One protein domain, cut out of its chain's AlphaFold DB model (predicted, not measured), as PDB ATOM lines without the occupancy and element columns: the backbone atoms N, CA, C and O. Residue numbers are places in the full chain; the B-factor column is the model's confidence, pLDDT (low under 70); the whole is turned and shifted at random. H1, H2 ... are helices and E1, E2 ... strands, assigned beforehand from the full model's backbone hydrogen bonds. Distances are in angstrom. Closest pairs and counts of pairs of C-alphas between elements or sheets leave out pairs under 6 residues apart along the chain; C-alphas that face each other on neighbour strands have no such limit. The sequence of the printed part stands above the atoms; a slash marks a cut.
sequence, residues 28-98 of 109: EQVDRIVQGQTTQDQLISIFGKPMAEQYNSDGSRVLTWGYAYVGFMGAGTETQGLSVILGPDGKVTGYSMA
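Overview. This is residues 28 to 98 of the 109 residues of an uncharacterized protein of Pseudomonas aeruginosa (UniProt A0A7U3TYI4). A long two-strand hairpin, E2 and E3, makes the length of this domain; the shorter strands E1 and E4 pair beside it toward one end, and one short helix, H1, lies over a face of the resulting twisted sheet. The loop at the hairpin's far end, residues 71 to 76, sticks out free. The printed part has 71 residues, with one named helix followed by four named strands in a mixed class; the sheet order is E1, E2, E3, E4, all antiparallel. It is elongated, 45 by 25 by 18 A, and only just loose, close to compact, with a radius of gyration of the C-alphas of 13.6 A.

Along the chain. Residues 28 to 39 hold no named element. H1 is residues 40 to 47, beginning at C-alpha 40 (10.277, 34.344, 15.512). E1 is residues 52 to 55. E2, residues 61 to 70, spans 29.8 A, and E3, residues 77 to 86, spans 29.6 A. E4, residues 92 to 98, spans 17.3 A and ends at C-alpha 98 (-5.768, 45.495, 16.159).

Arrangement. The strands form a meander, each the antiparallel neighbour of the one before, in a twisted sheet. In hairpin E1 and E2, N 54 and O 62 are 2.8 A apart; in hairpin E2 and E3, N 65 and O 82, 2.8 A; in hairpin E3 and E4, N 83 and O 96, 2.8 A, each within hydrogen-bond range. Edge strands E1 and E4 are apart. H1 is on the sheet at a height of 9.7 A, over E3 and along the strands, at 14 degrees on the local plane. The closest C-alphas of H1 and E2, Phe 47 and Trp 65, are 7.7 A apart. In H1 every O i to N i+4 pair is within hydrogen-bond range.

Size, cuts and confidence. The C-alphas farthest apart, Asp 58 and Met 73, are 45.2 A apart. The printed part has no cut and no long link. Residues 71 to 74 and 76 are under pLDDT 70.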
ATOM      1  N   GLU A  28       5.741  51.831  15.347       82.88
ATOM      2  CA  GLU A  28       7.146  51.828  14.914       82.88
ATOM      3  C   GLU A  28       7.845  50.482  15.146       82.88
ATOM      4  O   GLU A  28       8.835  50.179  14.480       82.88
ATOM      5  N   GLN A  29       7.381  49.672  16.102       85.62
ATOM      6  CA  GLN A  29       7.869  48.303  16.269       85.62
ATOM      7  C   GLN A  29       7.320  47.385  15.176       85.62
ATOM      8  O   GLN A  29       8.054  46.534  14.675       85.62
ATOM      9  N   VAL A  30       6.053  47.562  14.796       86.25
ATOM     10  CA  VAL A  30       5.407  46.799  13.718       86.25
ATOM     11  C   VAL A  30       6.028  47.131  12.361       86.25
ATOM     12  O   VAL A  30       6.289  46.220  11.581       86.25
ATOM     13  N   ASP A  31       6.396  48.388  12.117       85.81
ATOM     14  CA  ASP A  31       7.112  48.812  10.904       85.81
ATOM     15  C   ASP A  31       8.518  48.195  10.766       85.81
ATOM     16  O   ASP A  31       9.082  48.154   9.672       85.81
ATOM     17  N   ARG A  32       9.094  47.652  11.848       86.50
ATOM     18  CA  ARG A  32      10.349  46.878  11.781       86.50
ATOM     19  C   ARG A  32      10.141  45.442  11.302       86.50
ATOM     20  O   ARG A  32      11.129  44.748  11.056       86.50
ATOM     21  N   ILE A  33       8.897  44.974  11.197       88.25
ATOM     22  CA  ILE A  33       8.583  43.632  10.713       88.25
ATOM     23  C   ILE A  33       8.693  43.623   9.189       88.25
ATOM     24  O   ILE A  33       7.842  44.145   8.469       88.25
ATOM     25  N   VAL A  34       9.732  42.959   8.688       89.00
ATOM     26  CA  VAL A  34       9.966  42.768   7.259       89.00
ATOM     27  C   VAL A  34       9.515  41.365   6.867       89.00
ATOM     28  O   VAL A  34      10.110  40.360   7.271       89.00
ATOM     29  N   GLN A  35       8.461  41.290   6.055       89.25
ATOM     30  CA  GLN A  35       7.949  40.023   5.527       89.25
ATOM     31  C   GLN A  35       9.058  39.262   4.777       89.25
ATOM     32  O   GLN A  35       9.833  39.842   4.016       89.25
ATOM     33  N   GLY A  36       9.172  37.959   5.029       88.06
ATOM     34  CA  GLY A  36      10.188  37.078   4.444       88.06
ATOM     35  C   GLY A  36      11.607  37.222   5.018       88.06
ATOM     36  O   GLY A  36      12.511  36.488   4.600       88.06
ATOM     37  N   GLN A  37      11.832  38.128   5.977       89.06
ATOM     38  CA  GLN A  37      13.132  38.307   6.642       89.06
ATOM     39  C   GLN A  37      13.034  38.181   8.159       89.06
ATOM     40  O   GLN A  37      13.875  37.519   8.766       89.06
ATOM     41  N   THR A  38      12.007  38.775   8.765       92.44
ATOM     42  CA  THR A  38      11.812  38.719  10.211       92.44
ATOM     43  C   THR A  38      11.496  37.297  10.659       92.44
ATOM     44  O   THR A  38      10.648  36.620  10.074       92.44
ATOM     45  N   THR A  39      12.182  36.850  11.709       92.69
ATOM     46  CA  THR A  39      12.020  35.523  12.318       92.69
ATOM     47  C   THR A  39      11.309  35.611  13.665       92.69
ATOM     48  O   THR A  39      11.200  36.685  14.263       92.69
ATOM     49  N   GLN A  40      10.864  34.461  14.175       89.31
ATOM     50  CA  GLN A  40      10.277  34.344  15.512       89.31
ATOM     51  C   GLN A  40      11.162  34.965  16.605       89.31
ATOM     52  O   GLN A  40      10.666  35.745  17.414       89.31
ATOM     53  N   ASP A  41      12.467  34.688  16.607       90.69
ATOM     54  CA  ASP A  41      13.406  35.247  17.589       90.69
ATOM     55  C   ASP A  41      13.491  36.776  17.539       90.69
ATOM     56  O   ASP A  41      13.522  37.432  18.583       90.69
ATOM     57  N   GLN A  42      13.471  37.371  16.341       90.94
ATOM     58  CA  GLN A  42      13.427  38.829  16.210       90.94
ATOM     59  C   GLN A  42      12.130  39.402  16.776       90.94
ATOM     60  O   GLN A  42      12.178  40.390  17.507       90.94
ATOM     61  N   LEU A  43      10.983  38.771  16.509       90.12
ATOM     62  CA  LEU A  43       9.707  39.200  17.086       90.12
ATOM     63  C   LEU A  43       9.728  39.108  18.613       90.12
ATOM     64  O   LEU A  43       9.288  40.037  19.282       90.12
ATOM     65  N   ILE A  44      10.291  38.035  19.173       89.69
ATOM     66  CA  ILE A  44      10.426  37.875  20.626       89.69
ATOM     67  C   ILE A  44      11.360  38.941  21.211       89.69
ATOM     68  O   ILE A  44      11.099  39.456  22.295       89.69
ATOM     69  N   SER A  45      12.417  39.326  20.497       89.31
ATOM     70  CA  SER A  45      13.304  40.415  20.919       89.31
ATOM     71  C   SER A  45      12.593  41.779  20.912       89.31
ATOM     72  O   SER A  45      12.743  42.571  21.847       89.31
ATOM     73  N   ILE A  46      11.770  42.040  19.892       87.38
ATOM     74  CA  ILE A  46      11.052  43.310  19.717       87.38
ATOM     75  C   ILE A  46       9.863  43.405  20.686       87.38
ATOM     76  O   ILE A  46       9.810  44.321  21.512       87.38
ATOM     77  N   PHE A  47       8.944  42.444  20.630       87.06
ATOM     78  CA  PHE A  47       7.651  42.467  21.327       87.06
ATOM     79  C   PHE A  47       7.652  41.701  22.654       87.06
ATOM     80  O   PHE A  47       6.797  41.929  23.505       87.06
ATOM     81  N   GLY A  48       8.630  40.824  22.876       87.06
ATOM     82  CA  GLY A  48       8.642  39.908  24.014       87.06
ATOM     83  C   GLY A  48       7.950  38.582  23.706       87.06
ATOM     84  O   GLY A  48       7.616  38.262  22.562       87.06
ATOM     85  N   LYS A  49       7.743  37.776  24.749       88.12
ATOM     86  CA  LYS A  49       7.129  36.453  24.603       88.12
ATOM     87  C   LYS A  49       5.665  36.597  24.144       88.12
ATOM     88  O   LYS A  49       4.941  37.393  24.743       88.12
ATOM     89  N   PRO A  50       5.227  35.856  23.110       90.25
ATOM     90  CA  PRO A  50       3.837  35.873  22.663       90.25
ATOM     91  C   PRO A  50       2.906  35.409  23.783       90.25
ATOM     92  O   PRO A  50       3.270  34.561  24.602       90.25
ATOM     93  N   MET A  51       1.690  35.944  23.790       88.69
ATOM     94  CA  MET A  51       0.629  35.483  24.686       88.69
ATOM     95  C   MET A  51       0.118  34.106  24.273       88.69
ATOM     96  O   MET A  51      -0.180  33.275  25.126       88.69
ATOM     97  N   ALA A  52       0.023  33.870  22.965       89.69
ATOM     98  CA  ALA A  52      -0.391  32.596  22.406       89.69
ATOM     99  C   ALA A  52       0.418  32.271  21.149       89.69
ATOM    100  O   ALA A  52       0.735  33.153  20.350       89.69
ATOM    101  N   GLU A  53       0.712  30.989  20.971       92.88
ATOM    102  CA  GLU A  53       1.316  30.437  19.765       92.88
ATOM    103  C   GLU A  53       0.429  29.292  19.275       92.88
ATOM    104  O   GLU A  53       0.134  28.358  20.023       92.88
ATOM    105  N   GLN A  54      -0.030  29.384  18.031       92.62
ATOM    106  CA  GLN A  54      -0.788  28.341  17.355       92.62
ATOM    107  C   GLN A  54       0.054  27.724  16.249       92.62
ATOM    108  O   GLN A  54       0.738  28.423  15.504       92.62
ATOM    109  N   TYR A  55      -0.039  26.406  16.131       92.81
ATOM    110  CA  TYR A  55       0.631  25.620  15.110       92.81
ATOM    111  C   TYR A  55      -0.435  25.083  14.165       92.81
ATOM    112  O   TYR A  55      -1.328  24.352  14.594       92.81
ATOM    113  N   ASN A  56      -0.350  25.449  12.892       90.38
ATOM    114  CA  ASN A  56      -1.271  24.963  11.876       90.38
ATOM    115  C   ASN A  56      -0.733  23.685  11.230       90.38
ATOM    116  O   ASN A  56       0.477  23.459  11.158       90.38
ATOM    117  N   SER A  57      -1.643  22.867  10.704       90.19
ATOM    118  CA  SER A  57      -1.303  21.619  10.009       90.19
ATOM    119  C   SER A  57      -0.467  21.838   8.743       90.19
ATOM    120  O   SER A  57       0.318  20.968   8.383       90.19
ATOM    121  N   ASP A  58      -0.567  23.017   8.121       89.06
ATOM    122  CA  ASP A  58       0.231  23.409   6.949       89.06
ATOM    123  C   ASP A  58       1.685  23.794   7.295       89.06
ATOM    124  O   ASP A  58       2.445  24.238   6.437       89.06
ATOM    125  N   GLY A  59       2.081  23.685   8.569       88.94
ATOM    126  CA  GLY A  59       3.408  24.057   9.065       88.94
ATOM    127  C   GLY A  59       3.574  25.547   9.375       88.94
ATOM    128  O   GLY A  59       4.599  25.941   9.929       88.94
ATOM    129  N   SER A  60       2.569  26.375   9.073       92.50
ATOM    130  CA  SER A  60       2.544  27.775   9.498       92.50
ATOM    131  C   SER A  60       2.313  27.902  11.006       92.50
ATOM    132  O   SER A  60       1.696  27.041  11.643       92.50
ATOM    133  N   ARG A  61       2.806  28.992  11.591       94.00
ATOM    134  CA  ARG A  61       2.602  29.319  13.007       94.00
ATOM    135  C   ARG A  61       1.962  30.683  13.136       94.00
ATOM    136  O   ARG A  61       2.310  31.597  12.399       94.00
ATOM    137  N   VAL A  62       1.056  30.840  14.086       93.88
ATOM    138  CA  VAL A  62       0.437  32.131  14.386       93.88
ATOM    139  C   VAL A  62       0.826  32.528  15.794       93.88
ATOM    140  O   VAL A  62       0.477  31.859  16.764       93.88
ATOM    141  N   LEU A  63       1.564  33.624  15.901       93.38
ATOM    142  CA  LEU A  63       1.968  34.215  17.166       93.38
ATOM    143  C   LEU A  63       1.053  35.396  17.458       93.38
ATOM    144  O   LEU A  63       0.862  36.267  16.609       93.38
ATOM    145  N   THR A  64       0.482  35.420  18.655       91.75
ATOM    146  CA  THR A  64      -0.410  36.493  19.092       91.75
ATOM    147  C   THR A  64       0.162  37.169  20.324       91.75
ATOM    148  O   THR A  64       0.473  36.516  21.322       91.75
ATOM    149  N   TRP A  65       0.267  38.489  20.258       90.62
ATOM    150  CA  TRP A  65       0.583  39.365  21.373       90.62
ATOM    151  C   TRP A  65      -0.626  40.228  21.685       90.62
ATOM    152  O   TRP A  65      -1.421  40.566  20.809       90.62
ATOM    153  N   GLY A  66      -0.738  40.600  22.946       87.38
ATOM    154  CA  GLY A  66      -1.743  41.522  23.429       87.38
ATOM    155  C   GLY A  66      -1.129  42.401  24.500       87.38
ATOM    156  O   GLY A  66      -0.301  41.962  25.302       87.38
ATOM    157  N   TYR A  67      -1.531  43.657  24.474       83.31
ATOM    158  CA  TYR A  67      -1.147  44.667  25.432       83.31
ATOM    159  C   TYR A  67      -2.414  45.290  25.992       83.31
ATOM    160  O   TYR A  67      -3.293  45.706  25.236       83.31
ATOM    161  N   ALA A  68      -2.517  45.314  27.315       78.25
ATOM    162  CA  ALA A  68      -3.607  45.965  28.016       78.25
ATOM    163  C   ALA A  68      -3.011  46.941  29.027       78.25
ATOM    164  O   ALA A  68      -2.425  46.541  30.038       78.25
ATOM    165  N   TYR A  69      -3.181  48.227  28.745       76.12
ATOM    166  CA  TYR A  69      -2.835  49.300  29.655       76.12
ATOM    167  C   TYR A  69      -4.098  49.826  30.321       76.12
ATOM    168  O   TYR A  69      -5.071  50.185  29.658       76.12
ATOM    169  N   VAL A  70      -4.074  49.877  31.648       74.56
ATOM    170  CA  VAL A  70      -5.107  50.531  32.446       74.56
ATOM    171  C   VAL A  70      -4.456  51.683  33.196       74.56
ATOM    172  O   VAL A  70      -3.579  51.483  34.039       74.56
ATOM    173  N   GLY A  71      -4.862  52.902  32.852       69.44
ATOM    174  CA  GLY A  71      -4.399  54.117  33.502       69.44
ATOM    175  C   GLY A  71      -4.770  54.139  34.984       69.44
ATOM    176  O   GLY A  71      -5.647  53.404  35.450       69.44
ATOM    177  N   PHE A  72      -4.100  55.004  35.744       64.44
ATOM    178  CA  PHE A  72      -4.344  55.156  37.176       64.44
ATOM    179  C   PHE A  72      -5.837  55.404  37.466       64.44
ATOM    180  O   PHE A  72      -6.459  56.264  36.844       64.44
ATOM    181  N   MET A  73      -6.420  54.618  38.379       67.06
ATOM    182  CA  MET A  73      -7.863  54.615  38.687       67.06
ATOM    183  C   MET A  73      -8.794  54.433  37.469       67.06
ATOM    184  O   MET A  73      -9.912  54.939  37.462       67.06
ATOM    185  N   GLY A  74      -8.363  53.717  36.429       65.69
ATOM    186  CA  GLY A  74      -9.204  53.464  35.254       65.69
ATOM    187  C   GLY A  74      -9.432  54.696  34.374       65.69
ATOM    188  O   GLY A  74     -10.336  54.686  33.546       65.69
ATOM    189  N   ALA A  75      -8.606  55.740  34.514       70.50
ATOM    190  CA  ALA A  75      -8.687  56.976  33.725       70.50
ATOM    191  C   ALA A  75      -8.371  56.799  32.222       70.50
ATOM    192  O   ALA A  75      -8.391  57.765  31.464       70.50
ATOM    193  N   GLY A  76      -8.088  55.576  31.783       67.88
ATOM    194  CA  GLY A  76      -7.878  55.215  30.390       67.88
ATOM    195  C   GLY A  76      -7.677  53.713  30.270       67.88
ATOM    196  O   GLY A  76      -7.078  53.095  31.152       67.88
ATOM    197  N   THR A  77      -8.198  53.119  29.204       71.69
ATOM    198  CA  THR A  77      -7.949  51.719  28.865       71.69
ATOM    199  C   THR A  77      -7.472  51.664  27.431       71.69
ATOM    200  O   THR A  77      -8.203  52.075  26.529       71.69
ATOM    201  N   GLU A  78      -6.273  51.148  27.225       76.69
ATOM    202  CA  GLU A  78      -5.722  50.929  25.897       76.69
ATOM    203  C   GLU A  78      -5.518  49.437  25.723       76.69
ATOM    204  O   GLU A  78      -4.913  48.760  26.556       76.69
ATOM    205  N   THR A  79      -6.083  48.913  24.647       80.94
ATOM    206  CA  THR A  79      -5.942  47.514  24.279       80.94
ATOM    207  C   THR A  79      -5.403  47.441  22.875       80.94
ATOM    208  O   THR A  79      -5.959  48.020  21.942       80.94
ATOM    209  N   GLN A  80      -4.305  46.716  22.742       86.69
ATOM    210  CA  GLN A  80      -3.662  46.436  21.474       86.69
ATOM    211  C   GLN A  80      -3.470  44.929  21.354       86.69
ATOM    212  O   GLN A  80      -3.264  44.222  22.337       86.69
ATOM    213  N   GLY A  81      -3.547  44.439  20.133       87.88
ATOM    214  CA  GLY A  81      -3.361  43.059  19.746       87.88
ATOM    215  C   GLY A  81      -2.537  43.028  18.473       87.88
ATOM    216  O   GLY A  81      -2.763  43.811  17.554       87.88
ATOM    217  N   LEU A  82      -1.574  42.124  18.416       90.00
ATOM    218  CA  LEU A  82      -0.768  41.879  17.233       90.00
ATOM    219  C   LEU A  82      -0.818  40.388  16.940       90.00
ATOM    220  O   LEU A  82      -0.444  39.575  17.780       90.00
ATOM    221  N   SER A  83      -1.247  40.036  15.739       91.88
ATOM    222  CA  SER A  83      -1.196  38.672  15.229       91.88
ATOM    223  C   SER A  83      -0.195  38.622  14.091       91.88
ATOM    224  O   SER A  83      -0.338  39.345  13.111       91.88
ATOM    225  N   VAL A  84       0.817  37.768  14.207       93.25
ATOM    226  CA  VAL A  84       1.824  37.547  13.167       93.25
ATOM    227  C   VAL A  84       1.743  36.104  12.705       93.25
ATOM    228  O   VAL A  84       1.700  35.181  13.514       93.25
ATOM    229  N   ILE A  85       1.737  35.921  11.392       93.69
ATOM    230  CA  ILE A  85       1.737  34.625  10.732       93.69
ATOM    231  C   ILE A  85       3.158  34.356  10.261       93.69
ATOM    232  O   ILE A  85       3.773  35.170   9.569       93.69
ATOM    233  N   LEU A  86       3.674  33.203  10.656       94.19
ATOM    234  CA  LEU A  86       4.947  32.675  10.227       94.19
ATOM    235  C   LEU A  86       4.694  31.533   9.259       94.19
ATOM    236  O   LEU A  86       3.850  30.668   9.498       94.19
ATOM    237  N   GLY A  87       5.438  31.537   8.166       92.56
ATOM    238  CA  GLY A  87       5.471  30.437   7.227       92.56
ATOM    239  C   GLY A  87       6.167  29.205   7.814       92.56
ATOM    240  O   GLY A  87       6.784  29.269   8.883       92.56
ATOM    241  N   PRO A  88       6.094  28.069   7.104       90.94
ATOM    242  CA  PRO A  88       6.790  26.836   7.483       90.94
ATOM    243  C   PRO A  88       8.322  26.980   7.492       90.94
ATOM    244  O   PRO A  88       9.021  26.186   8.113       90.94
ATOM    245  N   ASP A  89       8.845  28.014   6.840       89.62
ATOM    246  CA  ASP A  89      10.242  28.444   6.847       89.62
ATOM    247  C   ASP A  89      10.639  29.239   8.108       89.62
ATOM    248  O   ASP A  89      11.797  29.639   8.247       89.62
ATOM    249  N   GLY A  90       9.702  29.474   9.035       86.06
ATOM    250  CA  GLY A  90       9.941  30.195  10.288       86.06
ATOM    251  C   GLY A  90      10.060  31.712  10.119       86.06
ATOM    252  O   GLY A  90      10.558  32.399  11.017       86.06
ATOM    253  N   LYS A  91       9.617  32.243   8.977       92.50
ATOM    254  CA  LYS A  91       9.683  33.667   8.634       92.50
ATOM    255  C   LYS A  91       8.301  34.289   8.589       92.50
ATOM    256  O   LYS A  91       7.324  33.618   8.278       92.50
ATOM    257  N   VAL A  92       8.216  35.586   8.863       93.56
ATOM    258  CA  VAL A  92       6.942  36.313   8.812       93.56
ATOM    259  C   VAL A  92       6.404  36.357   7.388       93.56
ATOM    260  O   VAL A  92       7.050  36.898   6.495       93.56
ATOM    261  N   THR A  93       5.197  35.844   7.189       92.81
ATOM    262  CA  THR A  93       4.458  35.937   5.924       92.81
ATOM    263  C   THR A  93       3.429  37.058   5.957       92.81
ATOM    264  O   THR A  93       3.158  37.674   4.931       92.81
ATOM    265  N   GLY A  94       2.891  37.372   7.135       90.50
ATOM    266  CA  GLY A  94       1.930  38.451   7.312       90.50
ATOM    267  C   GLY A  94       1.762  38.835   8.772       90.50
ATOM    268  O   GLY A  94       2.135  38.090   9.675       90.50
ATOM    269  N   TYR A  95       1.194  40.011   9.008       91.19
ATOM    270  CA  TYR A  95       0.845  40.472  10.342       91.19
ATOM    271  C   TYR A  95      -0.412  41.338  10.290       91.19
ATOM    272  O   TYR A  95      -0.731  41.932   9.263       91.19
ATOM    273  N   SER A  96      -1.123  41.400  11.406       88.31
ATOM    274  CA  SER A  96      -2.289  42.245  11.599       88.31
ATOM    275  C   SER A  96      -2.240  42.822  13.002       88.31
ATOM    276  O   SER A  96      -2.122  42.081  13.977       88.31
ATOM    277  N   MET A  97      -2.346  44.141  13.102       85.75
ATOM    278  CA  MET A  97      -2.461  44.841  14.372       85.75
ATOM    279  C   MET A  97      -3.911  45.287  14.556       85.75
ATOM    280  O   MET A  97      -4.521  45.844  13.648       85.75
ATOM    281  N   ALA A  98      -4.468  45.019  15.727       80.88
ATOM    282  CA  ALA A  98      -5.768  45.495  16.159       80.88
ATOM    283  C   ALA A  98      -5.554  46.338  17.413       80.88
ATOM    284  O   ALA A  98      -4.914  45.887  18.353       80.88
TER     285      ALA A  98